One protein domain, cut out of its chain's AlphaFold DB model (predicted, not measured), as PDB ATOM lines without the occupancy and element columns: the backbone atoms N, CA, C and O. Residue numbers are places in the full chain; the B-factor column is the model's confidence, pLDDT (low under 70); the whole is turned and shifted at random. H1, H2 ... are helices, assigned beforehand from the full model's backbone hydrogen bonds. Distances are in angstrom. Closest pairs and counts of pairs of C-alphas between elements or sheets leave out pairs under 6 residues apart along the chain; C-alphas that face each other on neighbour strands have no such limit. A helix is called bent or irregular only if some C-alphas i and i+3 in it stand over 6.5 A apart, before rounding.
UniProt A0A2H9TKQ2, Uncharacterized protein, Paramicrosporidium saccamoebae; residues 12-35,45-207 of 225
ATOM      1  N   LEU A  12     -47.161  38.779  19.320       48.78
ATOM      2  CA  LEU A  12     -46.307  38.177  18.292       48.78
ATOM      3  C   LEU A  12     -44.841  38.610  18.412       48.78
ATOM      4  O   LEU A  12     -44.019  38.165  17.630       48.78
ATOM      5  N   THR A  13     -44.460  39.434  19.387       54.31
ATOM      6  CA  THR A  13     -43.042  39.571  19.776       54.31
ATOM      7  C   THR A  13     -42.624  38.522  20.806       54.31
ATOM      8  O   THR A  13     -41.448  38.164  20.857       54.31
ATOM      9  N   ASP A  14     -43.591  37.961  21.540       53.44
ATOM     10  CA  ASP A  14     -43.381  36.979  22.614       53.44
ATOM     11  C   ASP A  14     -43.012  35.569  22.113       53.44
ATOM     12  O   ASP A  14     -42.625  34.705  22.904       53.44
ATOM     13  N   PHE A  15     -43.053  35.312  20.795       62.66
ATOM     14  CA  PHE A  15     -42.542  34.039  20.272       62.66
ATOM     15  C   PHE A  15     -41.016  33.943  20.321       62.66
ATOM     16  O   PHE A  15     -40.478  32.842  20.219       62.66
ATOM     17  N   ARG A  16     -40.309  35.078  20.437       57.91
ATOM     18  CA  ARG A  16     -38.842  35.103  20.374       57.91
ATOM     19  C   ARG A  16     -38.189  34.332  21.517       57.91
ATOM     20  O   ARG A  16     -37.121  33.765  21.303       57.91
ATOM     21  N   ASP A  17     -38.847  34.273  22.670       63.44
ATOM     22  CA  ASP A  17     -38.213  33.833  23.913       63.44
ATOM     23  C   ASP A  17     -38.877  32.589  24.531       63.44
ATOM     24  O   ASP A  17     -38.495  32.172  25.624       63.44
ATOM     25  N   SER A  18     -39.855  31.965  23.855       66.44
ATOM     26  CA  SER A  18     -40.565  30.789  24.380       66.44
ATOM     27  C   SER A  18     -40.673  29.628  23.374       66.44
ATOM     28  O   SER A  18     -40.919  29.859  22.187       66.44
ATOM     29  N   PRO A  19     -40.555  28.361  23.826       60.59
ATOM     30  CA  PRO A  19     -40.796  27.179  22.987       60.59
ATOM     31  C   PRO A  19     -42.199  27.150  22.359       60.59
ATOM     32  O   PRO A  19     -42.345  26.768  21.196       60.59
ATOM     33  N   ASP A  20     -43.213  27.625  23.088       75.81
ATOM     34  CA  ASP A  20     -44.597  27.742  22.603       75.81
ATOM     35  C   ASP A  20     -44.727  28.753  21.453       75.81
ATOM     36  O   ASP A  20     -45.607  28.641  20.593       75.81
ATOM     37  N   GLY A  21     -43.802  29.713  21.396       83.75
ATOM     38  CA  GLY A  21     -43.669  30.676  20.316       83.75
ATOM     39  C   GLY A  21     -43.493  30.029  18.946       83.75
ATOM     40  O   GLY A  21     -44.103  30.472  17.971       83.75
ATOM     41  N   ILE A  22     -42.725  28.939  18.868       87.75
ATOM     42  CA  ILE A  22     -42.488  28.241  17.600       87.75
ATOM     43  C   ILE A  22     -43.738  27.527  17.114       87.75
ATOM     44  O   ILE A  22     -44.048  27.604  15.927       87.75
ATOM     45  N   GLY A  23     -44.510  26.921  18.014       88.69
ATOM     46  CA  GLY A  23     -45.795  26.322  17.655       88.69
ATOM     47  C   GLY A  23     -46.757  27.344  17.037       88.69
ATOM     48  O   GLY A  23     -47.372  27.063  16.006       88.69
ATOM     49  N   ARG A  24     -46.840  28.550  17.619       87.31
ATOM     50  CA  ARG A  24     -47.661  29.657  17.088       87.31
ATOM     51  C   ARG A  24     -47.149  30.161  15.741       87.31
ATOM     52  O   ARG A  24     -47.945  30.355  14.824       87.31
ATOM     53  N   PHE A  25     -45.835  30.341  15.607       90.25
ATOM     54  CA  PHE A  25     -45.215  30.717  14.339       90.25
ATOM     55  C   PHE A  25     -45.527  29.694  13.242       90.25
ATOM     56  O   PHE A  25     -45.982  30.086  12.171       90.25
ATOM     57  N   LEU A  26     -45.344  28.398  13.510       92.25
ATOM     58  CA  LEU A  26     -45.629  27.334  12.545       92.25
ATOM     59  C   LEU A  26     -47.101  27.332  12.139       92.25
ATOM     60  O   LEU A  26     -47.391  27.297  10.949       92.25
ATOM     61  N   ALA A  27     -48.017  27.464  13.102       90.81
ATOM     62  CA  ALA A  27     -49.447  27.540  12.819       90.81
ATOM     63  C   ALA A  27     -49.802  28.723  11.897       90.81
ATOM     64  O   ALA A  27     -50.607  28.570  10.983       90.81
ATOM     65  N   LEU A  28     -49.181  29.893  12.093       89.62
ATOM     66  CA  LEU A  28     -49.354  31.045  11.199       89.62
ATOM     67  C   LEU A  28     -48.698  30.815   9.833       89.62
ATOM     68  O   LEU A  28     -49.253  31.176   8.795       89.62
ATOM     69  N   PHE A  29     -47.507  30.222   9.817       91.44
ATOM     70  CA  PHE A  29     -46.736  30.027   8.598       91.44
ATOM     71  C   PHE A  29     -47.345  28.953   7.678       91.44
ATOM     72  O   PHE A  29     -47.257  29.063   6.452       91.44
ATOM     73  N   GLU A  30     -48.057  27.979   8.241       92.38
ATOM     74  CA  GLU A  30     -48.835  26.965   7.519       92.38
ATOM     75  C   GLU A  30     -50.016  27.550   6.719       92.38
ATOM     76  O   GLU A  30     -50.467  26.928   5.760       92.38
ATOM     77  N   ILE A  31     -50.496  28.759   7.044       89.62
ATOM     78  CA  ILE A  31     -51.632  29.392   6.350       89.62
ATOM     79  C   ILE A  31     -51.205  29.892   4.969       89.62
ATOM     80  O   ILE A  31     -50.621  30.968   4.859       89.62
ATOM     81  N   VAL A  32     -51.512  29.162   3.900       88.25
ATOM     82  CA  VAL A  32     -51.256  29.620   2.523       88.25
ATOM     83  C   VAL A  32     -52.173  30.802   2.194       88.25
ATOM     84  O   VAL A  32     -53.393  30.656   2.129       88.25
ATOM     85  N   LEU A  33     -51.581  31.983   2.010       85.38
ATOM     86  CA  LEU A  33     -52.310  33.186   1.617       85.38
ATOM     87  C   LEU A  33     -52.576  33.151   0.102       85.38
ATOM     88  O   LEU A  33     -51.674  32.773  -0.650       85.38
ATOM     89  N   PRO A  34     -53.774  33.551  -0.361       83.25
ATOM     90  CA  PRO A  34     -54.073  33.599  -1.790       83.25
ATOM     91  C   PRO A  34     -53.225  34.665  -2.497       83.25
ATOM     92  O   PRO A  34     -52.661  35.555  -1.853       83.25
ATOM     93  N   TYR A  35     -53.161  34.614  -3.829       75.62
ATOM     94  CA  TYR A  35     -52.562  35.695  -4.621       75.62
ATOM     95  C   TYR A  35     -53.528  36.876  -4.812       75.62
ATOM     96  O   TYR A  35     -53.105  38.033  -4.835       75.62
ATOM     97  N   LEU A  45     -56.652  44.881   6.455       69.38
ATOM     98  CA  LEU A  45     -55.276  44.562   6.084       69.38
ATOM     99  C   LEU A  45     -55.223  44.204   4.594       69.38
ATOM    100  O   LEU A  45     -55.962  43.325   4.148       69.38
ATOM    101  N   THR A  46     -54.338  44.848   3.832       81.44
ATOM    102  CA  THR A  46     -54.119  44.484   2.426       81.44
ATOM    103  C   THR A  46     -53.451  43.111   2.334       81.44
ATOM    104  O   THR A  46     -52.676  42.714   3.207       81.44
ATOM    105  N   LEU A  47     -53.734  42.368   1.263       82.12
ATOM    106  CA  LEU A  47     -53.123  41.058   1.029       82.12
ATOM    107  C   LEU A  47     -51.589  41.148   0.936       82.12
ATOM    108  O   LEU A  47     -50.886  40.300   1.474       82.12
ATOM    109  N   GLU A  48     -51.078  42.216   0.323       81.88
ATOM    110  CA  GLU A  48     -49.647  42.527   0.279       81.88
ATOM    111  C   GLU A  48     -49.052  42.684   1.686       81.88
ATOM    112  O   GLU A  48     -48.060  42.033   2.004       81.88
ATOM    113  N   ALA A  49     -49.706  43.448   2.570       83.44
ATOM    114  CA  ALA A  49     -49.252  43.607   3.950       83.44
ATOM    115  C   ALA A  49     -49.275  42.279   4.726       83.44
ATOM    116  O   ALA A  49     -48.404  42.041   5.562       83.44
ATOM    117  N   ALA A  50     -50.236  41.393   4.445       85.94
ATOM    118  CA  ALA A  50     -50.281  40.058   5.041       85.94
ATOM    119  C   ALA A  50     -49.108  39.174   4.578       85.94
ATOM    120  O   ALA A  50     -48.488  38.495   5.402       85.94
ATOM    121  N   HIS A  51     -48.766  39.209   3.286       86.25
ATOM    122  CA  HIS A  51     -47.597  38.506   2.744       86.25
ATOM    123  C   HIS A  51     -46.287  39.054   3.312       86.25
ATOM    124  O   HIS A  51     -45.454  38.285   3.790       86.25
ATOM    125  N   ASP A  52     -46.119  40.376   3.340       84.88
ATOM    126  CA  ASP A  52     -44.931  41.019   3.912       84.88
ATOM    127  C   ASP A  52     -44.763  40.697   5.394       84.88
ATOM    128  O   ASP A  52     -43.658  40.384   5.852       84.88
ATOM    129  N   TYR A  53     -45.863  40.708   6.144       86.00
ATOM    130  CA  TYR A  53     -45.865  40.294   7.538       86.00
ATOM    131  C   TYR A  53     -45.398  38.841   7.684       86.00
ATOM    132  O   TYR A  53     -44.511  38.548   8.487       86.00
ATOM    133  N   LYS A  54     -45.928  37.934   6.860       88.69
ATOM    134  CA  LYS A  54     -45.572  36.514   6.883       88.69
ATOM    135  C   LYS A  54     -44.087  36.272   6.604       88.69
ATOM    136  O   LYS A  54     -43.437  35.530   7.344       88.69
ATOM    137  N   TRP A  55     -43.528  36.916   5.582       87.81
ATOM    138  CA  TRP A  55     -42.105  36.779   5.260       87.81
ATOM    139  C   TRP A  55     -41.208  37.437   6.309       87.81
ATOM    140  O   TRP A  55     -40.148  36.902   6.639       87.81
ATOM    141  N   SER A  56     -41.658  38.538   6.914       85.88
ATOM    142  CA  SER A  56     -40.966  39.158   8.048       85.88
ATOM    143  C   SER A  56     -40.929  38.230   9.263       85.88
ATOM    144  O   SER A  56     -39.896  38.126   9.923       85.88
ATOM    145  N   MET A  57     -42.016  37.500   9.533       87.31
ATOM    146  CA  MET A  57     -42.063  36.490  10.594       87.31
ATOM    147  C   MET A  57     -41.129  35.321  10.327       87.31
ATOM    148  O   MET A  57     -40.392  34.932  11.231       87.31
ATOM    149  N   LEU A  58     -41.087  34.816   9.091       90.31
ATOM    150  CA  LEU A  58     -40.119  33.791   8.705       90.31
ATOM    151  C   LEU A  58     -38.685  34.268   8.946       90.31
ATOM    152  O   LEU A  58     -37.896  33.556   9.561       90.31
ATOM    153  N   LYS A  59     -38.358  35.490   8.511       88.12
ATOM    154  CA  LYS A  59     -37.035  36.078   8.724       88.12
ATOM    155  C   LYS A  59     -36.710  36.224  10.212       88.12
ATOM    156  O   LYS A  59     -35.621  35.856  10.630       88.12
ATOM    157  N   MET A  60     -37.646  36.728  11.015       85.75
ATOM    158  CA  MET A  60     -37.457  36.885  12.460       85.75
ATOM    159  C   MET A  60     -37.289  35.549  13.184       85.75
ATOM    160  O   MET A  60     -36.466  35.466  14.091       85.75
ATOM    161  N   ALA A  61     -38.054  34.524  12.801       86.81
ATOM    162  CA  ALA A  61     -37.884  33.173  13.319       86.81
ATOM    163  C   ALA A  61     -36.523  32.609  12.899       86.81
ATOM    164  O   ALA A  61     -35.804  32.064  13.724       86.81
ATOM    165  N   TRP A  62     -36.119  32.800  11.643       88.75
ATOM    166  CA  TRP A  62     -34.836  32.295  11.172       88.75
ATOM    167  C   TRP A  62     -33.639  33.020  11.783       88.75
ATOM    168  O   TRP A  62     -32.641  32.379  12.059       88.75
ATOM    169  N   ASP A  63     -33.705  34.321  12.048       87.69
ATOM    170  CA  ASP A  63     -32.603  35.053  12.688       87.69
ATOM    171  C   ASP A  63     -32.501  34.780  14.206       87.69
ATOM    172  O   ASP A  63     -31.553  35.225  14.855       87.69
ATOM    173  N   ASN A  64     -33.461  34.056  14.790       88.00
ATOM    174  CA  ASN A  64     -33.494  33.721  16.209       88.00
ATOM    175  C   ASN A  64     -32.887  32.327  16.464       88.00
ATOM    176  O   ASN A  64     -33.363  31.316  15.952       88.00
ATOM    177  N   SER A  65     -31.858  32.253  17.312       89.44
ATOM    178  CA  SER A  65     -31.160  30.998  17.621       89.44
ATOM    179  C   SER A  65     -32.020  29.978  18.373       89.44
ATOM    180  O   SER A  65     -31.876  28.782  18.134       89.44
ATOM    181  N   ILE A  66     -32.937  30.415  19.242       89.06
ATOM    182  CA  ILE A  66     -33.883  29.536  19.951       89.06
ATOM    183  C   ILE A  66     -34.822  28.880  18.938       89.06
ATOM    184  O   ILE A  66     -35.038  27.668  18.979       89.06
ATOM    185  N   ALA A  67     -35.333  29.669  17.996       89.31
ATOM    186  CA  ALA A  67     -36.203  29.199  16.929       89.31
ATOM    187  C   ALA A  67     -35.487  28.219  15.988       89.31
ATOM    188  O   ALA A  67     -36.000  27.128  15.737       89.31
ATOM    189  N   GLN A  68     -34.274  28.558  15.534       91.06
ATOM    190  CA  GLN A  68     -33.434  27.639  14.762       91.06
ATOM    191  C   GLN A  68     -33.193  26.334  15.526       91.06
ATOM    192  O   GLN A  68     -33.384  25.254  14.977       91.06
ATOM    193  N   ASN A  69     -32.832  26.418  16.808       91.25
ATOM    194  CA  ASN A  69     -32.582  25.251  17.648       91.25
ATOM    195  C   ASN A  69     -33.833  24.372  17.793       91.25
ATOM    196  O   ASN A  69     -33.729  23.146  17.739       91.25
ATOM    197  N   ALA A  70     -35.012  24.978  17.938       91.94
ATOM    198  CA  ALA A  70     -36.279  24.260  17.992       91.94
ATOM    199  C   ALA A  70     -36.594  23.549  16.666       91.94
ATOM    200  O   ALA A  70     -37.011  22.396  16.693       91.94
ATOM    201  N   LEU A  71     -36.363  24.197  15.521       92.62
ATOM    202  CA  LEU A  71     -36.551  23.583  14.203       92.62
ATOM    203  C   LEU A  71     -35.526  22.467  13.935       92.62
ATOM    204  O   LEU A  71     -35.865  21.438  13.366       92.62
ATOM    205  N   CYS A  72     -34.275  22.639  14.362       94.44
ATOM    206  CA  CYS A  72     -33.205  21.668  14.134       94.44
ATOM    207  C   CYS A  72     -33.324  20.418  15.021       94.44
ATOM    208  O   CYS A  72     -32.966  19.328  14.570       94.44
ATOM    209  N   ASN A  73     -33.825  20.556  16.255       94.44
ATOM    210  CA  ASN A  73     -33.832  19.479  17.254       94.44
ATOM    211  C   ASN A  73     -35.212  18.875  17.547       94.44
ATOM    212  O   ASN A  73     -35.295  17.898  18.287       94.44
ATOM    213  N   ASN A  74     -36.292  19.398  16.960       95.06
ATOM    214  CA  ASN A  74     -37.622  18.797  17.042       95.06
ATOM    215  C   ASN A  74     -38.104  18.381  15.644       95.06
ATOM    216  O   ASN A  74     -38.347  19.228  14.786       95.06
ATOM    217  N   ARG A  75     -38.267  17.069  15.432       95.75
ATOM    218  CA  ARG A  75     -38.706  16.500  14.149       95.75
ATOM    219  C   ARG A  75     -40.082  17.010  13.709       95.75
ATOM    220  O   ARG A  75     -40.233  17.340  12.541       95.75
ATOM    221  N   ASP A  76     -41.054  17.111  14.614       96.00
ATOM    222  CA  ASP A  76     -42.397  17.592  14.259       96.00
ATOM    223  C   ASP A  76     -42.342  19.039  13.752       96.00
ATOM    224  O   ASP A  76     -42.887  19.367  12.700       96.00
ATOM    225  N   HIS A  77     -41.589  19.894  14.448       95.00
ATOM    226  CA  HIS A  77     -41.396  21.278  14.025       95.00
ATOM    227  C   HIS A  77     -40.682  21.376  12.670       95.00
ATOM    228  O   HIS A  77     -41.091  22.176  11.830       95.00
ATOM    229  N   ALA A  78     -39.646  20.561  12.446       95.31
ATOM    230  CA  ALA A  78     -38.932  20.486  11.173       95.31
ATOM    231  C   ALA A  78     -39.855  20.098  10.009       95.31
ATOM    232  O   ALA A  78     -39.887  20.789   8.989       95.31
ATOM    233  N   ASP A  79     -40.626  19.021  10.173       95.50
ATOM    234  CA  ASP A  79     -41.508  18.488   9.135       95.50
ATOM    235  C   ASP A  79     -42.631  19.479   8.805       95.50
ATOM    236  O   ASP A  79     -42.895  19.768   7.633       95.50
ATOM    237  N   ARG A  80     -43.249  20.071   9.835       95.50
ATOM    238  CA  ARG A  80     -44.269  21.117   9.679       95.50
ATOM    239  C   ARG A  80     -43.722  22.342   8.964       95.50
ATOM    240  O   ARG A  80     -44.346  22.838   8.029       95.50
ATOM    241  N   PHE A  81     -42.535  22.800   9.348       95.00
ATOM    242  CA  PHE A  81     -41.885  23.938   8.711       95.00
ATOM    243  C   PHE A  81     -41.564  23.670   7.239       95.00
ATOM    244  O   PHE A  81     -41.915  24.479   6.380       95.00
ATOM    245  N   ALA A  82     -40.957  22.522   6.923       93.06
ATOM    246  CA  ALA A  82     -40.648  22.138   5.548       93.06
ATOM    247  C   ALA A  82     -41.922  22.045   4.694       93.06
ATOM    248  O   ALA A  82     -41.986  22.610   3.599       93.06
ATOM    249  N   LYS A  83     -42.976  21.412   5.223       92.56
ATOM    250  CA  LYS A  83     -44.287  21.336   4.569       92.56
ATOM    251  C   LYS A  83     -44.898  22.720   4.348       92.56
ATOM    252  O   LYS A  83     -45.438  22.975   3.270       92.56
ATOM    253  N   ALA A  84     -44.807  23.613   5.331       92.94
ATOM    254  CA  ALA A  84     -45.301  24.977   5.219       92.94
ATOM    255  C   ALA A  84     -44.541  25.756   4.137       92.94
ATOM    256  O   ALA A  84     -45.183  26.391   3.304       92.94
ATOM    257  N   ILE A  85     -43.206  25.656   4.068       90.88
ATOM    258  CA  ILE A  85     -42.424  26.254   2.972       90.88
ATOM    259  C   ILE A  85     -42.940  25.746   1.620       90.88
ATOM    260  O   ILE A  85     -43.251  26.557   0.747       90.88
ATOM    261  N   MET A  86     -43.081  24.425   1.462       88.00
ATOM    262  CA  MET A  86     -43.520  23.835   0.192       88.00
ATOM    263  C   MET A  86     -44.916  24.313  -0.195       88.00
ATOM    264  O   MET A  86     -45.142  24.677  -1.342       88.00
ATOM    265  N   SER A  87     -45.836  24.361   0.768       87.56
ATOM    266  CA  SER A  87     -47.221  24.788   0.536       87.56
ATOM    267  C   SER A  87     -47.304  26.266   0.140       87.56
ATOM    268  O   SER A  87     -48.136  26.638  -0.679       87.56
ATOM    269  N   ASN A  88     -46.416  27.113   0.670       87.06
ATOM    270  CA  ASN A  88     -46.357  28.528   0.298       87.06
ATOM    271  C   ASN A  88     -45.743  28.774  -1.087       87.06
ATOM    272  O   ASN A  88     -46.132  29.736  -1.741       87.06
ATOM    273  N   LEU A  89     -44.813  27.928  -1.539       83.88
ATOM    274  CA  LEU A  89     -44.249  28.024  -2.892       83.88
ATOM    275  C   LEU A  89     -45.173  27.418  -3.955       83.88
ATOM    276  O   LEU A  89     -45.413  28.012  -5.009       83.88
ATOM    277  N   LEU A  90     -45.699  26.223  -3.680       78.19
ATOM    278  CA  LEU A  90     -46.613  25.535  -4.586       78.19
ATOM    279  C   LEU A  90     -47.977  26.222  -4.645       78.19
ATOM    280  O   LEU A  90     -48.626  26.137  -5.677       78.19
ATOM    281  N   ALA A  91     -48.368  26.963  -3.607       76.00
ATOM    282  CA  ALA A  91     -49.723  27.475  -3.434       76.00
ATOM    283  C   ALA A  91     -50.770  26.337  -3.417       76.00
ATOM    284  O   ALA A  91     -50.439  25.151  -3.411       76.00
ATOM    285  N   ASN A  92     -52.051  26.696  -3.337       68.38
ATOM    286  CA  ASN A  92     -53.143  25.722  -3.415       68.38
ATOM    287  C   ASN A  92     -53.365  25.270  -4.866       68.38
ATOM    288  O   ASN A  92     -53.118  26.038  -5.792       68.38
ATOM    289  N   ASP A  93     -53.942  24.084  -5.079       62.12
ATOM    290  CA  ASP A  93     -54.238  23.567  -6.429       62.12
ATOM    291  C   ASP A  93     -55.073  24.536  -7.288       62.12
ATOM    292  O   ASP A  93     -54.896  24.624  -8.500       62.12
ATOM    293  N   SER A  94     -55.946  25.334  -6.666       56.75
ATOM    294  CA  SER A  94     -56.715  26.378  -7.353       56.75
ATOM    295  C   SER A  94     -55.856  27.543  -7.861       56.75
ATOM    296  O   SER A  94     -56.195  28.162  -8.864       56.75
ATOM    297  N   GLU A  95     -54.754  27.851  -7.176       58.28
ATOM    298  CA  GLU A  95     -53.774  28.880  -7.559       58.28
ATOM    299  C   GLU A  95     -52.797  28.352  -8.621       58.28
ATOM    300  O   GLU A  95     -52.253  29.132  -9.397       58.28
ATOM    301  N   LEU A  96     -52.613  27.029  -8.696       58.81
ATOM    302  CA  LEU A  96     -51.829  26.360  -9.738       58.81
ATOM    303  C   LEU A  96     -52.492  26.417 -11.120       58.81
ATOM    304  O   LEU A  96     -51.798  26.331 -12.129       58.81
ATOM    305  N   GLY A  97     -53.819  26.557 -11.164       56.50
ATOM    306  CA  GLY A  97     -54.601  26.637 -12.399       56.50
ATOM    307  C   GLY A  97     -54.776  28.049 -12.962       56.50
ATOM    308  O   GLY A  97     -55.545  28.222 -13.910       56.50
ATOM    309  N   LYS A  98     -54.133  29.074 -12.383       60.62
ATOM    310  CA  LYS A  98     -54.292  30.447 -12.877       60.62
ATOM    311  C   LYS A  98     -53.615  30.608 -14.245       60.62
ATOM    312  O   LYS A  98     -52.481  30.159 -14.423       60.62
ATOM    313  N   PRO A  99     -54.279  31.255 -15.218       56.78
ATOM    314  CA  PRO A  99     -53.651  31.544 -16.497       56.78
ATOM    315  C   PRO A  99     -52.483  32.503 -16.262       56.78
ATOM    316  O   PRO A  99     -52.636  33.519 -15.582       56.78
ATOM    317  N   ALA A 100     -51.318  32.197 -16.823       60.91
ATOM    318  CA  ALA A 100     -50.231  33.157 -16.891       60.91
ATOM    319  C   ALA A 100     -50.711  34.350 -17.689       60.91
ATOM    320  O   ALA A 100     -51.436  34.233 -18.683       60.91
ATOM    321  N   VAL A 101     -50.264  35.508 -17.242       61.88
ATOM    322  CA  VAL A 101     -50.572  36.747 -17.918       61.88
ATOM    323  C   VAL A 101     -49.604  36.870 -19.090       61.88
ATOM    324  O   VAL A 101     -48.401  37.028 -18.901       61.88
ATOM    325  N   ILE A 102     -50.140  36.777 -20.305       61.59
ATOM    326  CA  ILE A 102     -49.443  37.139 -21.541       61.59
ATOM    327  C   ILE A 102     -49.932  38.546 -21.890       61.59
ATOM    328  O   ILE A 102     -51.079  38.717 -22.302       61.59
ATOM    329  N   LEU A 103     -49.112  39.574 -21.643       59.53
ATOM    330  CA  LEU A 103     -49.527  40.974 -21.842       59.53
ATOM    331  C   LEU A 103     -49.532  41.376 -23.321       59.53
ATOM    332  O   LEU A 103     -50.293  42.269 -23.695       59.53
ATOM    333  N   LYS A 104     -48.704  40.729 -24.155       64.06
ATOM    334  CA  LYS A 104     -48.637  40.916 -25.612       64.06
ATOM    335  C   LYS A 104     -48.211  39.628 -26.314       64.06
ATOM    336  O   LYS A 104     -47.490  38.817 -25.733       64.06
ATOM    337  N   ASP A 105     -48.589  39.486 -27.583       59.00
ATOM    338  CA  ASP A 105     -48.053  38.441 -28.459       59.00
ATOM    339  C   ASP A 105     -46.511  38.513 -28.458       59.00
ATOM    340  O   ASP A 105     -45.935  39.549 -28.799       59.00
ATOM    341  N   ASN A 106     -45.858  37.407 -28.080       60.91
ATOM    342  CA  ASN A 106     -44.403  37.221 -27.901       60.91
ATOM    343  C   ASN A 106     -43.779  37.661 -26.563       60.91
ATOM    344  O   ASN A 106     -42.556  37.592 -26.439       60.91
ATOM    345  N   GLU A 107     -44.553  38.080 -25.561       68.94
ATOM    346  CA  GLU A 107     -44.008  38.240 -24.205       68.94
ATOM    347  C   GLU A 107     -44.021  36.903 -23.453       68.94
ATOM    348  O   GLU A 107     -44.964  36.115 -23.566       68.94
ATOM    349  N   GLU A 108     -42.950  36.633 -22.702       68.19
ATOM    350  CA  GLU A 108     -42.889  35.436 -21.870       68.19
ATOM    351  C   GLU A 108     -43.956  35.511 -20.766       68.19
ATOM    352  O   GLU A 108     -44.165  36.572 -20.167       68.19
ATOM    353  N   PRO A 109     -44.649  34.397 -20.492       72.31
ATOM    354  CA  PRO A 109     -45.634  34.353 -19.429       72.31
ATOM    355  C   PRO A 109     -44.954  34.614 -18.079       72.31
ATOM    356  O   PRO A 109     -43.926  34.012 -17.769       72.31
ATOM    357  N   PHE A 110     -45.541  35.483 -17.259       78.38
ATOM    358  CA  PHE A 110     -45.009  35.802 -15.933       78.38
ATOM    359  C   PHE A 110     -46.012  35.472 -14.827       78.38
ATOM    360  O   PHE A 110     -47.227  35.460 -15.042       78.38
ATOM    361  N   GLU A 111     -45.482  35.201 -13.636       80.12
ATOM    362  CA  GLU A 111     -46.216  34.972 -12.401       80.12
ATOM    363  C   GLU A 111     -46.482  36.325 -11.719       80.12
ATOM    364  O   GLU A 111     -45.552  36.959 -11.209       80.12
ATOM    365  N   PRO A 112     -47.738  36.801 -11.673       77.19
ATOM    366  CA  PRO A 112     -48.048  38.104 -11.092       77.19
ATOM    367  C   PRO A 112     -47.732  38.208  -9.593       77.19
ATOM    368  O   PRO A 112     -47.521  39.303  -9.079       77.19
ATOM    369  N   ALA A 113     -47.684  37.078  -8.881       81.56
ATOM    370  CA  ALA A 113     -47.296  37.012  -7.476       81.56
ATOM    371  C   ALA A 113     -45.788  37.191  -7.247       81.56
ATOM    372  O   ALA A 113     -45.361  37.373  -6.100       81.56
ATOM    373  N   PHE A 114     -44.978  37.102  -8.309       84.94
ATOM    374  CA  PHE A 114     -43.528  37.058  -8.201       84.94
ATOM    375  C   PHE A 114     -42.966  38.313  -7.544       84.94
ATOM    376  O   PHE A 114     -42.318  38.227  -6.499       84.94
ATOM    377  N   ASP A 115     -43.290  39.472  -8.115       82.31
ATOM    378  CA  ASP A 115     -42.786  40.765  -7.650       82.31
ATOM    379  C   ASP A 115     -43.441  41.203  -6.336       82.31
ATOM    380  O   ASP A 115     -42.824  41.894  -5.527       82.31
ATOM    381  N   SER A 116     -44.676  40.759  -6.083       77.75
ATOM    382  CA  SER A 116     -45.381  41.072  -4.841       77.75
ATOM    383  C   SER A 116     -44.775  40.338  -3.643       77.75
ATOM    384  O   SER A 116     -44.463  40.961  -2.625       77.75
ATOM    385  N   PHE A 117     -44.601  39.013  -3.740       82.25
ATOM    386  CA  PHE A 117     -44.205  38.217  -2.577       82.25
ATOM    387  C   PHE A 117     -43.420  36.932  -2.858       82.25
ATOM    388  O   PHE A 117     -42.617  36.557  -2.000       82.25
ATOM    389  N   LEU A 118     -43.589  36.241  -3.995       85.50
ATOM    390  CA  LEU A 118     -42.885  34.961  -4.189       85.50
ATOM    391  C   LEU A 118     -41.370  35.150  -4.297       85.50
ATOM    392  O   LEU A 118     -40.635  34.364  -3.708       85.50
ATOM    393  N   GLY A 119     -40.890  36.216  -4.948       88.56
ATOM    394  CA  GLY A 119     -39.457  36.517  -5.026       88.56
ATOM    395  C   GLY A 119     -38.816  36.683  -3.640       88.56
ATOM    396  O   GLY A 119     -37.761  36.114  -3.361       88.56
ATOM    397  N   LYS A 120     -39.501  37.378  -2.719       87.31
ATOM    398  CA  LYS A 120     -39.080  37.499  -1.309       87.31
ATOM    399  C   LYS A 120     -39.055  36.131  -0.616       87.31
ATOM    400  O   LYS A 120     -38.132  35.849   0.149       87.31
ATOM    401  N   GLY A 121     -40.037  35.280  -0.912       87.38
ATOM    402  CA  GLY A 121     -40.092  33.898  -0.438       87.38
ATOM    403  C   GLY A 121     -38.890  33.071  -0.892       87.38
ATOM    404  O   GLY A 121     -38.221  32.470  -0.053       87.38
ATOM    405  N   TYR A 122     -38.555  33.100  -2.186       89.25
ATOM    406  CA  TYR A 122     -37.384  32.407  -2.733       89.25
ATOM    407  C   TYR A 122     -36.078  32.852  -2.059       89.25
ATOM    408  O   TYR A 122     -35.294  32.002  -1.636       89.25
ATOM    409  N   ILE A 123     -35.880  34.160  -1.856       89.44
ATOM    410  CA  ILE A 123     -34.711  34.707  -1.144       89.44
ATOM    411  C   ILE A 123     -34.640  34.196   0.303       89.44
ATOM    412  O   ILE A 123     -33.578  33.778   0.781       89.44
ATOM    413  N   ALA A 124     -35.765  34.231   1.023       88.31
ATOM    414  CA  ALA A 124     -35.820  33.777   2.410       88.31
ATOM    415  C   ALA A 124     -35.493  32.280   2.519       88.31
ATOM    416  O   ALA A 124     -34.717  31.869   3.380       88.31
ATOM    417  N   ILE A 125     -36.029  31.478   1.602       88.25
ATOM    418  CA  ILE A 125     -35.800  30.035   1.536       88.25
ATOM    419  C   ILE A 125     -34.341  29.734   1.189       88.25
ATOM    420  O   ILE A 125     -33.726  28.920   1.872       88.25
ATOM    421  N   ALA A 126     -33.748  30.438   0.222       86.94
ATOM    422  CA  ALA A 126     -32.324  30.307  -0.097       86.94
ATOM    423  C   ALA A 126     -31.445  30.568   1.132       86.94
ATOM    424  O   ALA A 126     -30.570  29.768   1.456       86.94
ATOM    425  N   THR A 127     -31.770  31.616   1.893       87.94
ATOM    426  CA  THR A 127     -31.070  31.955   3.141       87.94
ATOM    427  C   THR A 127     -31.198  30.857   4.204       87.94
ATOM    428  O   THR A 127     -30.259  30.622   4.970       87.94
ATOM    429  N   ILE A 128     -32.353  30.189   4.281       89.38
ATOM    430  CA  ILE A 128     -32.572  29.052   5.183       89.38
ATOM    431  C   ILE A 128     -31.704  27.876   4.762       89.38
ATOM    432  O   ILE A 128     -30.956  27.330   5.572       89.38
ATOM    433  N   PHE A 129     -31.752  27.523   3.483       85.00
ATOM    434  CA  PHE A 129     -30.957  26.441   2.933       85.00
ATOM    435  C   PHE A 129     -29.452  26.670   3.126       85.00
ATOM    436  O   PHE A 129     -28.742  25.740   3.498       85.00
ATOM    437  N   ASP A 130     -28.950  27.888   2.935       83.75
ATOM    438  CA  ASP A 130     -27.533  28.220   3.144       83.75
ATOM    439  C   ASP A 130     -27.069  28.059   4.593       83.75
ATOM    440  O   ASP A 130     -25.900  27.760   4.836       83.75
ATOM    441  N   LYS A 131     -27.968  28.257   5.560       86.75
ATOM    442  CA  LYS A 131     -27.625  28.311   6.987       86.75
ATOM    443  C   LYS A 131     -28.080  27.093   7.788       86.75
ATOM    444  O   LYS A 131     -27.724  26.992   8.961       86.75
ATOM    445  N   VAL A 132     -28.872  26.192   7.205       88.50
ATOM    446  CA  VAL A 132     -29.352  25.000   7.911       88.50
ATOM    447  C   VAL A 132     -28.174  24.116   8.320       88.50
ATOM    448  O   VAL A 132     -27.268  23.837   7.531       88.50
ATOM    449  N   GLN A 133     -28.171  23.697   9.583       87.25
ATOM    450  CA  GLN A 133     -27.071  22.927  10.144       87.25
ATOM    451  C   GLN A 133     -27.037  21.505   9.549       87.25
ATOM    452  O   GLN A 133     -28.084  20.850   9.497       87.25
ATOM    453  N   PRO A 134     -25.853  20.986   9.172       86.75
ATOM    454  CA  PRO A 134     -25.689  19.584   8.800       86.75
ATOM    455  C   PRO A 134     -26.187  18.623   9.889       86.75
ATOM    456  O   PRO A 134     -25.895  18.812  11.069       86.75
ATOM    457  N   GLY A 135     -26.880  17.561   9.491       85.19
ATOM    458  CA  GLY A 135     -27.337  16.462  10.338       85.19
ATOM    459  C   GLY A 135     -28.576  16.750  11.186       85.19
ATOM    460  O   GLY A 135     -28.997  15.872  11.936       85.19
ATOM    461  N   CYS A 136     -29.173  17.944  11.104       92.81
ATOM    462  CA  CYS A 136     -30.361  18.270  11.897       92.81
ATOM    463  C   CYS A 136     -31.671  17.756  11.264       92.81
ATOM    464  O   CYS A 136     -31.722  17.384  10.084       92.81
ATOM    465  N   TYR A 137     -32.766  17.755  12.034       95.44
ATOM    466  CA  TYR A 137     -34.073  17.327  11.517       95.44
ATOM    467  C   TYR A 137     -34.601  18.249  10.423       95.44
ATOM    468  O   TYR A 137     -35.165  17.760   9.447       95.44
ATOM    469  N   LEU A 138     -34.382  19.561  10.550       94.19
ATOM    470  CA  LEU A 138     -34.797  20.522   9.533       94.19
ATOM    471  C   LEU A 138     -34.097  20.274   8.193       94.19
ATOM    472  O   LEU A 138     -34.751  20.332   7.155       94.19
ATOM    473  N   GLU A 139     -32.800  19.952   8.216       90.69
ATOM    474  CA  GLU A 139     -32.088  19.496   7.023       90.69
ATOM    475  C   GLU A 139     -32.826  18.269   6.462       90.69
ATOM    476  O   GLU A 139     -33.416  18.326   5.386       90.69
ATOM    477  N   SER A 140     -32.937  17.193   7.237       89.19
ATOM    478  CA  SER A 140     -33.589  15.955   6.777       89.19
ATOM    479  C   SER A 140     -34.987  16.169   6.164       89.19
ATOM    480  O   SER A 140     -35.319  15.535   5.163       89.19
ATOM    481  N   ALA A 141     -35.791  17.079   6.719       91.69
ATOM    482  CA  ALA A 141     -37.124  17.413   6.220       91.69
ATOM    483  C   ALA A 141     -37.088  18.196   4.891       91.69
ATOM    484  O   ALA A 141     -37.780  17.837   3.929       91.69
ATOM    485  N   LEU A 142     -36.261  19.244   4.805       87.94
ATOM    486  CA  LEU A 142     -36.107  20.067   3.597       87.94
ATOM    487  C   LEU A 142     -35.477  19.292   2.433       87.94
ATOM    488  O   LEU A 142     -35.824  19.542   1.281       87.94
ATOM    489  N   TYR A 143     -34.596  18.337   2.734       83.31
ATOM    490  CA  TYR A 143     -33.910  17.493   1.750       83.31
ATOM    491  C   TYR A 143     -34.543  16.105   1.593       83.31
ATOM    492  O   TYR A 143     -33.967  15.228   0.949       83.31
ATOM    493  N   SER A 144     -35.731  15.883   2.160       82.62
ATOM    494  CA  SER A 144     -36.462  14.640   1.935       82.62
ATOM    495  C   SER A 144     -36.811  14.483   0.451       82.62
ATOM    496  O   SER A 144     -37.036  15.469  -0.256       82.62
ATOM    497  N   TYR A 145     -36.914  13.236  -0.018       78.50
ATOM    498  CA  TYR A 145     -37.339  12.932  -1.389       78.50
ATOM    499  C   TYR A 145     -38.626  13.681  -1.768       78.50
ATOM    500  O   TYR A 145     -38.714  14.272  -2.841       78.50
ATOM    501  N   GLN A 146     -39.595  13.738  -0.851       80.62
ATOM    502  CA  GLN A 146     -40.860  14.429  -1.071       80.62
ATOM    503  C   GLN A 146     -40.690  15.946  -1.253       80.62
ATOM    504  O   GLN A 146     -41.312  16.521  -2.150       80.62
ATOM    505  N   SER A 147     -39.863  16.593  -0.427       82.62
ATOM    506  CA  SER A 147     -39.569  18.028  -0.547       82.62
ATOM    507  C   SER A 147     -38.846  18.331  -1.857       82.62
ATOM    508  O   SER A 147     -39.260  19.227  -2.588       82.62
ATOM    509  N   LEU A 148     -37.834  17.533  -2.212       78.88
ATOM    510  CA  LEU A 148     -37.123  17.664  -3.487       78.88
ATOM    511  C   LEU A 148     -38.062  17.483  -4.682       78.88
ATOM    512  O   LEU A 148     -37.991  18.256  -5.635       78.88
ATOM    513  N   MET A 149     -38.998  16.533  -4.608       75.56
ATOM    514  CA  MET A 149     -39.986  16.375  -5.667       75.56
ATOM    515  C   MET A 149     -40.944  17.546  -5.785       75.56
ATOM    516  O   MET A 149     -41.331  17.923  -6.889       75.56
ATOM    517  N   ASN A 150     -41.306  18.150  -4.661       79.94
ATOM    518  CA  ASN A 150     -42.125  19.349  -4.654       79.94
ATOM    519  C   ASN A 150     -41.382  20.552  -5.255       79.94
ATOM    520  O   ASN A 150     -41.986  21.284  -6.032       79.94
ATOM    521  N   PHE A 151     -40.078  20.706  -5.004       78.69
ATOM    522  CA  PHE A 151     -39.262  21.699  -5.713       78.69
ATOM    523  C   PHE A 151     -39.176  21.419  -7.211       78.69
ATOM    524  O   PHE A 151     -39.313  22.340  -8.010       78.69
ATOM    525  N   ALA A 152     -39.000  20.157  -7.604       76.44
ATOM    526  CA  ALA A 152     -38.885  19.794  -9.012       76.44
ATOM    527  C   ALA A 152     -40.146  20.156  -9.814       76.44
ATOM    528  O   ALA A 152     -40.043  20.636 -10.940       76.44
ATOM    529  N   LYS A 153     -41.338  20.015  -9.216       75.62
ATOM    530  CA  LYS A 153     -42.604  20.443  -9.842       75.62
ATOM    531  C   LYS A 153     -42.611  21.928 -10.210       75.62
ATOM    532  O   LYS A 153     -43.247  22.303 -11.192       75.62
ATOM    533  N   LEU A 154     -41.901  22.767  -9.456       78.06
ATOM    534  CA  LEU A 154     -41.852  24.205  -9.703       78.06
ATOM    535  C   LEU A 154     -41.001  24.574 -10.937       78.06
ATOM    536  O   LEU A 154     -41.170  25.670 -11.463       78.06
ATOM    537  N   PHE A 155     -40.159  23.676 -11.474       76.69
ATOM    538  CA  PHE A 155     -39.426  23.936 -12.732       76.69
ATOM    539  C   PHE A 155     -40.323  24.095 -13.951       76.69
ATOM    540  O   PHE A 155     -39.908  24.657 -14.959       76.69
ATOM    541  N   HIS A 156     -41.556  23.632 -13.850       74.69
ATOM    542  CA  HIS A 156     -42.563  23.835 -14.871       74.69
ATOM    543  C   HIS A 156     -43.362  25.128 -14.650       74.69
ATOM    544  O   HIS A 156     -44.400  25.324 -15.281       74.69
ATOM    545  N   SER A 157     -42.924  26.011 -13.741       77.50
ATOM    546  CA  SER A 157     -43.473  27.364 -13.681       77.50
ATOM    547  C   SER A 157     -43.305  28.028 -15.055       77.50
ATOM    548  O   SER A 157     -42.232  27.907 -15.659       77.50
ATOM    549  N   PRO A 158     -44.334  28.731 -15.563       72.19
ATOM    550  CA  PRO A 158     -44.209  29.534 -16.781       72.19
ATOM    551  C   PRO A 158     -43.160  30.642 -16.656       72.19
ATOM    552  O   PRO A 158     -42.566  31.032 -17.659       72.19
ATOM    553  N   ASP A 159     -42.922  31.132 -15.436       79.94
ATOM    554  CA  ASP A 159     -42.143  32.329 -15.185       79.94
ATOM    555  C   ASP A 159     -40.656  31.954 -15.168       79.94
ATOM    556  O   ASP A 159     -40.228  31.165 -14.315       79.94
ATOM    557  N   PRO A 160     -39.846  32.488 -16.099       81.69
ATOM    558  CA  PRO A 160     -38.411  32.214 -16.139       81.69
ATOM    559  C   PRO A 160     -37.704  32.559 -14.828       81.69
ATOM    560  O   PRO A 160     -36.763  31.862 -14.453       81.69
ATOM    561  N   ARG A 161     -38.179  33.576 -14.101       87.00
ATOM    562  CA  ARG A 161     -37.575  34.035 -12.849       87.00
ATOM    563  C   ARG A 161     -37.752  32.996 -11.750       87.00
ATOM    564  O   ARG A 161     -36.812  32.727 -11.011       87.00
ATOM    565  N   GLU A 162     -38.927  32.368 -11.652       84.75
ATOM    566  CA  GLU A 162     -39.137  31.267 -10.701       84.75
ATOM    567  C   GLU A 162     -38.189  30.104 -11.000       84.75
ATOM    568  O   GLU A 162     -37.532  29.597 -10.091       84.75
ATOM    569  N   ARG A 163     -38.068  29.718 -12.278       84.62
ATOM    570  CA  ARG A 163     -37.162  28.640 -12.702       84.62
ATOM    571  C   ARG A 163     -35.704  28.944 -12.358       84.62
ATOM    572  O   ARG A 163     -35.013  28.055 -11.867       84.62
ATOM    573  N   GLU A 164     -35.258  30.180 -12.565       85.12
ATOM    574  CA  GLU A 164     -33.909  30.629 -12.208       85.12
ATOM    575  C   GLU A 164     -33.658  30.523 -10.696       85.12
ATOM    576  O   GLU A 164     -32.670  29.921 -10.272       85.12
ATOM    577  N   TRP A 165     -34.583  31.006  -9.861       87.31
ATOM    578  CA  TRP A 165     -34.458  30.889  -8.404       87.31
ATOM    579  C   TRP A 165     -34.423  29.438  -7.926       87.31
ATOM    580  O   TRP A 165     -33.641  29.094  -7.039       87.31
ATOM    581  N   LEU A 166     -35.243  28.568  -8.514       84.12
ATOM    582  CA  LEU A 166     -35.255  27.138  -8.198       84.12
ATOM    583  C   LEU A 166     -33.956  26.454  -8.608       84.12
ATOM    584  O   LEU A 166     -33.431  25.633  -7.854       84.12
ATOM    585  N   GLN A 167     -33.424  26.810  -9.777       80.31
ATOM    586  CA  GLN A 167     -32.124  26.337 -10.226       80.31
ATOM    587  C   GLN A 167     -31.039  26.754  -9.231       80.31
ATOM    588  O   GLN A 167     -30.323  25.886  -8.740       80.31
ATOM    589  N   MET A 168     -30.973  28.034  -8.853       80.81
ATOM    590  CA  MET A 168     -30.005  28.528  -7.867       80.81
ATOM    591  C   MET A 168     -30.129  27.808  -6.518       80.81
ATOM    592  O   MET A 168     -29.120  27.420  -5.923       80.81
ATOM    593  N   LEU A 169     -31.364  27.593  -6.047       80.81
ATOM    594  CA  LEU A 169     -31.636  26.848  -4.822       80.81
ATOM    595  C   LEU A 169     -31.030  25.445  -4.898       80.81
ATOM    596  O   LEU A 169     -30.237  25.086  -4.026       80.81
ATOM    597  N   LEU A 170     -31.359  24.677  -5.941       77.50
ATOM    598  CA  LEU A 170     -30.905  23.295  -6.093       77.50
ATOM    599  C   LEU A 170     -29.413  23.173  -6.420       77.50
ATOM    600  O   LEU A 170     -28.765  22.276  -5.890       77.50
ATOM    601  N   GLU A 171     -28.835  24.058  -7.230       71.69
ATOM    602  CA  GLU A 171     -27.398  24.051  -7.541       71.69
ATOM    603  C   GLU A 171     -26.554  24.305  -6.292       71.69
ATOM    604  O   GLU A 171     -25.625  23.542  -6.009       71.69
ATOM    605  N   GLY A 172     -26.931  25.305  -5.487       68.75
ATOM    606  CA  GLY A 172     -26.299  25.548  -4.192       68.75
ATOM    607  C   GLY A 172     -26.373  24.319  -3.279       68.75
ATOM    608  O   GLY A 172     -25.433  24.035  -2.534       68.75
ATOM    609  N   ARG A 173     -27.453  23.530  -3.381       68.62
ATOM    610  CA  ARG A 173     -27.608  22.281  -2.618       68.62
ATOM    611  C   ARG A 173     -26.733  21.162  -3.134       68.62
ATOM    612  O   ARG A 173     -26.073  20.506  -2.335       68.62
ATOM    613  N   ILE A 174     -26.722  20.946  -4.443       68.06
ATOM    614  CA  ILE A 174     -25.894  19.929  -5.083       68.06
ATOM    615  C   ILE A 174     -24.426  20.174  -4.708       68.06
ATOM    616  O   ILE A 174     -23.755  19.251  -4.255       68.06
ATOM    617  N   ALA A 175     -23.958  21.424  -4.769       65.81
ATOM    618  CA  ALA A 175     -22.607  21.800  -4.356       65.81
ATOM    619  C   ALA A 175     -22.337  21.546  -2.858       65.81
ATOM    620  O   ALA A 175     -21.325  20.935  -2.508       65.81
ATOM    621  N   ALA A 176     -23.249  21.962  -1.968       64.94
ATOM    622  CA  ALA A 176     -23.118  21.743  -0.523       64.94
ATOM    623  C   ALA A 176     -23.130  20.253  -0.145       64.94
ATOM    624  O   ALA A 176     -22.437  19.842   0.787       64.94
ATOM    625  N   PHE A 177     -23.898  19.447  -0.878       62.94
ATOM    626  CA  PHE A 177     -23.964  18.003  -0.718       62.94
ATOM    627  C   PHE A 177     -22.665  17.352  -1.207       62.94
ATOM    628  O   PHE A 177     -22.031  16.631  -0.443       62.94
ATOM    629  N   PHE A 178     -22.181  17.684  -2.410       60.56
ATOM    630  CA  PHE A 178     -20.919  17.160  -2.950       60.56
ATOM    631  C   PHE A 178     -19.691  17.480  -2.097       60.56
ATOM    632  O   PHE A 178     -18.801  16.639  -1.989       60.56
ATOM    633  N   GLY A 179     -19.664  18.633  -1.424       59.00
ATOM    634  CA  GLY A 179     -18.601  18.975  -0.474       59.00
ATOM    635  C   GLY A 179     -18.516  18.061   0.759       59.00
ATOM    636  O   GLY A 179     -17.563  18.173   1.526       59.00
ATOM    637  N   ARG A 180     -19.495  17.166   0.968       60.00
ATOM    638  CA  ARG A 180     -19.602  16.277   2.138       60.00
ATOM    639  C   ARG A 180     -19.511  14.780   1.799       60.00
ATOM    640  O   ARG A 180     -19.580  13.961   2.711       60.00
ATOM    641  N   ILE A 181     -19.383  14.400   0.524       56.19
ATOM    642  CA  ILE A 181     -19.557  13.001   0.085       56.19
ATOM    643  C   ILE A 181     -18.221  12.274  -0.065       56.19
ATOM    644  O   ILE A 181     -17.363  12.683  -0.841       56.19
ATOM    645  N   ASN A 182     -18.118  11.124   0.609       49.66
ATOM    646  CA  ASN A 182     -17.061  10.126   0.431       49.66
ATOM    647  C   ASN A 182     -17.625   8.696   0.206       49.66
ATOM    648  O   ASN A 182     -16.905   7.729   0.434       49.66
ATOM    649  N   GLU A 183     -18.893   8.521  -0.222       51.75
ATOM    650  CA  GLU A 183     -19.528   7.184  -0.313       51.75
ATOM    651  C   GLU A 183     -20.298   6.851  -1.620       51.75
ATOM    652  O   GLU A 183     -20.950   7.726  -2.195       51.75
ATOM    653  N   PRO A 184     -20.317   5.568  -2.068       48.88
ATOM    654  CA  PRO A 184     -20.879   5.137  -3.363       48.88
ATOM    655  C   PRO A 184     -22.412   5.009  -3.428       48.88
ATOM    656  O   PRO A 184     -22.981   5.120  -4.513       48.88
ATOM    657  N   VAL A 185     -23.106   4.798  -2.301       50.84
ATOM    658  CA  VAL A 185     -24.586   4.668  -2.243       50.84
ATOM    659  C   VAL A 185     -25.279   5.948  -2.736       50.84
ATOM    660  O   VAL A 185     -26.389   5.932  -3.268       50.84
ATOM    661  N   ILE A 186     -24.565   7.064  -2.644       53.56
ATOM    662  CA  ILE A 186     -25.037   8.404  -2.952       53.56
ATOM    663  C   ILE A 186     -25.094   8.666  -4.467       53.56
ATOM    664  O   ILE A 186     -25.953   9.419  -4.919       53.56
ATOM    665  N   MET A 187     -24.290   7.965  -5.278       48.41
ATOM    666  CA  MET A 187     -24.336   8.070  -6.744       48.41
ATOM    667  C   MET A 187     -25.679   7.631  -7.337       48.41
ATOM    668  O   MET A 187     -26.070   8.147  -8.381       48.41
ATOM    669  N   GLY A 188     -26.404   6.720  -6.680       49.00
ATOM    670  CA  GLY A 188     -27.744   6.309  -7.105       49.00
ATOM    671  C   GLY A 188     -28.758   7.446  -6.969       49.00
ATOM    672  O   GLY A 188     -29.410   7.810  -7.942       49.00
ATOM    673  N   ALA A 189     -28.822   8.067  -5.788       50.50
ATOM    674  CA  ALA A 189     -29.715   9.197  -5.524       50.50
ATOM    675  C   ALA A 189     -29.363  10.422  -6.383       50.50
ATOM    676  O   ALA A 189     -30.250  11.082  -6.919       50.50
ATOM    677  N   LEU A 190     -28.069  10.683  -6.581       54.34
ATOM    678  CA  LEU A 190     -27.585  11.768  -7.432       54.34
ATOM    679  C   LEU A 190     -27.932  11.550  -8.904       54.34
ATOM    680  O   LEU A 190     -28.350  12.489  -9.572       54.34
ATOM    681  N   LYS A 191     -27.824  10.314  -9.398       52.53
ATOM    682  CA  LYS A 191     -28.231   9.950 -10.759       52.53
ATOM    683  C   LYS A 191     -29.744  10.081 -10.949       52.53
ATOM    684  O   LYS A 191     -30.170  10.512 -12.015       52.53
ATOM    685  N   THR A 192     -30.537   9.790  -9.918       51.28
ATOM    686  CA  THR A 192     -31.989  10.020  -9.927       51.28
ATOM    687  C   THR A 192     -32.315  11.513  -9.947       51.28
ATOM    688  O   THR A 192     -33.055  11.947 -10.820       51.28
ATOM    689  N   ILE A 193     -31.712  12.324  -9.070       60.06
ATOM    690  CA  ILE A 193     -31.931  13.783  -9.027       60.06
ATOM    691  C   ILE A 193     -31.484  14.447 -10.338       60.06
ATOM    692  O   ILE A 193     -32.222  15.254 -10.897       60.06
ATOM    693  N   LEU A 194     -30.317  14.072 -10.870       56.81
ATOM    694  CA  LEU A 194     -29.829  14.556 -12.165       56.81
ATOM    695  C   LEU A 194     -30.713  14.094 -13.323       56.81
ATOM    696  O   LEU A 194     -30.978  14.890 -14.215       56.81
ATOM    697  N   GLY A 195     -31.199  12.851 -13.306       58.22
ATOM    698  CA  GLY A 195     -32.118  12.337 -14.323       58.22
ATOM    699  C   GLY A 195     -33.462  13.065 -14.314       58.22
ATOM    700  O   GLY A 195     -33.967  13.427 -15.372       58.22
ATOM    701  N   MET A 196     -34.006  13.353 -13.130       57.72
ATOM    702  CA  MET A 196     -35.254  14.106 -12.969       57.72
ATOM    703  C   MET A 196     -35.094  15.568 -13.383       57.72
ATOM    704  O   MET A 196     -35.943  16.094 -14.095       57.72
ATOM    705  N   ALA A 197     -33.985  16.207 -12.999       58.03
ATOM    706  CA  ALA A 197     -33.666  17.559 -13.433       58.03
ATOM    707  C   ALA A 197     -33.483  17.618 -14.957       58.03
ATOM    708  O   ALA A 197     -34.088  18.455 -15.613       58.03
ATOM    709  N   GLN A 198     -32.708  16.702 -15.546       55.41
ATOM    710  CA  GLN A 198     -32.499  16.643 -16.996       55.41
ATOM    711  C   GLN A 198     -33.798  16.400 -17.765       55.41
ATOM    712  O   GLN A 198     -34.007  17.061 -18.778       55.41
ATOM    713  N   ALA A 199     -34.672  15.510 -17.284       54.31
ATOM    714  CA  ALA A 199     -35.984  15.270 -17.882       54.31
ATOM    715  C   ALA A 199     -36.873  16.520 -17.808       54.31
ATOM    716  O   ALA A 199     -37.393  16.949 -18.832       54.31
ATOM    717  N   ALA A 200     -36.955  17.172 -16.643       54.38
ATOM    718  CA  ALA A 200     -37.703  18.420 -16.484       54.38
ATOM    719  C   ALA A 200     -37.155  19.540 -17.391       54.38
ATOM    720  O   ALA A 200     -37.920  20.241 -18.048       54.38
ATOM    721  N   PHE A 201     -35.829  19.680 -17.498       53.53
ATOM    722  CA  PHE A 201     -35.199  20.658 -18.390       53.53
ATOM    723  C   PHE A 201     -35.407  20.338 -19.882       53.53
ATOM    724  O   PHE A 201     -35.533  21.261 -20.689       53.53
ATOM    725  N   LEU A 202     -35.438  19.058 -20.269       54.06
ATOM    726  CA  LEU A 202     -35.750  18.613 -21.636       54.06
ATOM    727  C   LEU A 202     -37.220  18.851 -21.993       54.06
ATOM    728  O   LEU A 202     -37.505  19.328 -23.093       54.06
ATOM    729  N   ASP A 203     -38.139  18.596 -21.065       49.56
ATOM    730  CA  ASP A 203     -39.566  18.865 -21.244       49.56
ATOM    731  C   ASP A 203     -39.826  20.365 -21.391       49.56
ATOM    732  O   ASP A 203     -40.488  20.781 -22.340       49.56
ATOM    733  N   VAL A 204     -39.214  21.205 -20.550       49.88
ATOM    734  CA  VAL A 204     -39.301  22.675 -20.660       49.88
ATOM    735  C   VAL A 204     -38.738  23.189 -21.992       49.88
ATOM    736  O   VAL A 204     -39.284  24.125 -22.570       49.88
ATOM    737  N   LYS A 205     -37.673  22.577 -22.525       49.69
ATOM    738  CA  LYS A 205     -37.124  22.945 -23.843       49.69
ATOM    739  C   LYS A 205     -37.977  22.476 -25.022       49.69
ATOM    740  O   LYS A 205     -37.847  23.041 -26.106       49.69
ATOM    741  N   SER A 206     -38.787  21.434 -24.844       46.81
ATOM    742  CA  SER A 206     -39.544  20.797 -25.930       46.81
ATOM    743  C   SER A 206     -41.021  21.198 -25.973       46.81
ATOM    744  O   SER A 206     -41.645  21.075 -27.028       46.81
ATOM    745  N   SER A 207     -41.578  21.731 -24.883       45.25
ATOM    746  CA  SER A 207     -42.986  22.124 -24.796       45.25
ATOM    747  C   SER A 207     -43.178  23.635 -24.969       45.25
ATOM    748  O   SER A 207     -43.254  24.413 -24.023       45.25
TER     749      SER A 207
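What this domain is: This is residues 12 to 35 and 45 to 207 of the 225 residues of an uncharacterized protein of Paramicrosporidium saccamoebae (UniProt A0A2H9TKQ2). The domain is a flat slab of helices in two rows, one laid over the other: H3, H7 and H10 run side by side one way, and H2, H5, H9 and H11 run side by side roughly the opposite way, with the two rows crossing at a shallow angle. The chain passes from row to row, making an up-and-down bundle of seven helices; H4 lies across one end with H1 and H8 against it, and the small H6 and the long link after it lie towards the other end. The 187 printed residues include eleven named helices, H1 to H11 in order along the chain, and no named strand, and the class is all helix. The whole is compact, with a radius of gyration of the C-alphas of 17.4 A, and spans 53 by 52 by 22 A.

How they stand to each other: The longest helix, H11, residues 186 to 206, touches H9, residues 145 to 156, with residues 196 to 204 alone meeting residues 152 to 156 alone; the closest C-alphas, of His 156 and Val 204, are 6.7 A apart, at a shallow tilt of 19 degrees, the same way. H9 and H10, residues 160 to 178, form a helical hairpin, closest at the C-alphas of Phe 155 and Arg 163, 5.2 A, at 34 degrees, only just a shallow tilt, opposite ways. H10 and H11 are near each other, with 10 pairs of C-alphas within 10 A. H10 touches H7, residues 113 to 131, at Leu 169 and Ala 126, C-alphas 5.9 A apart, and H7 touches H3, residues 47 to 62, at Phe 117 and His 51, C-alphas 6.3 A apart; both pairs run the same way at a shallow tilt of 5 degrees. H9 touches H5, residues 75 to 90, at Asn 150 and Met 86, C-alphas 6.7 A apart, the same way at a shallow tilt of 11 degrees. H5 touches H2, residues 19 to 29, with residues 77 to 84 alone; the closest C-alphas, of Ala 84 and Phe 29, are 6.2 A apart. H5 and H7 only just touch, with 3 pairs of C-alphas within 8 A, closest at Leu 89 and Leu 118, 7.2 A. H4, residues 65 to 73, is about perpendicular to H2, at 81 degrees, and touches it at Ala 67 and Ile 22, C-alphas 6.4 A apart. H8, residues 137 to 142, touches H5, with the C-alphas of Leu 138 and Ala 78 4.4 A apart. H1, residues 14 to 17, touches H2 only at the corner, at Phe 15 and Gly 21, C-alphas 3.5 A apart. H6, residues 93 to 96, touches no helix. Every O i to N i+4 pair is within hydrogen-bond range in H3, H4, H5, H8, H10 and H11, against 6 of 7 in H2, 13 of 15 in H7 and 5 of 8 in H9; H1 and H6 are too short for such a pair.

Where its parts are: H11 is 29.9 A from first to last C-alpha, H10 26.6 A, H7 25.9 A, H3 22.7 A and H5 22.3 A. H1 begins at C-alpha 14 (-43.381, 36.979, 22.614), and H11 ends at C-alpha 206 (-39.544, 20.797, -25.930). H7 is irregular, with C-alphas 116 and 119 7.5 A apart, and has a kink of 26 degrees near residue 120.

The domain as a whole: The two C-alphas farthest apart, of Ser 18 and Asp 105, are 53.9 A apart. Residues 36 to 44 are not printed, and C-alphas 35 and 45 are 14.2 A apart across this cut. The link from H6 to H7, residues 97 to 112, is long. The mean pLDDT of the printed part is 76.5; it is under 70 at residues 12 to 19, 45, 92 to 108 and 172 to 207.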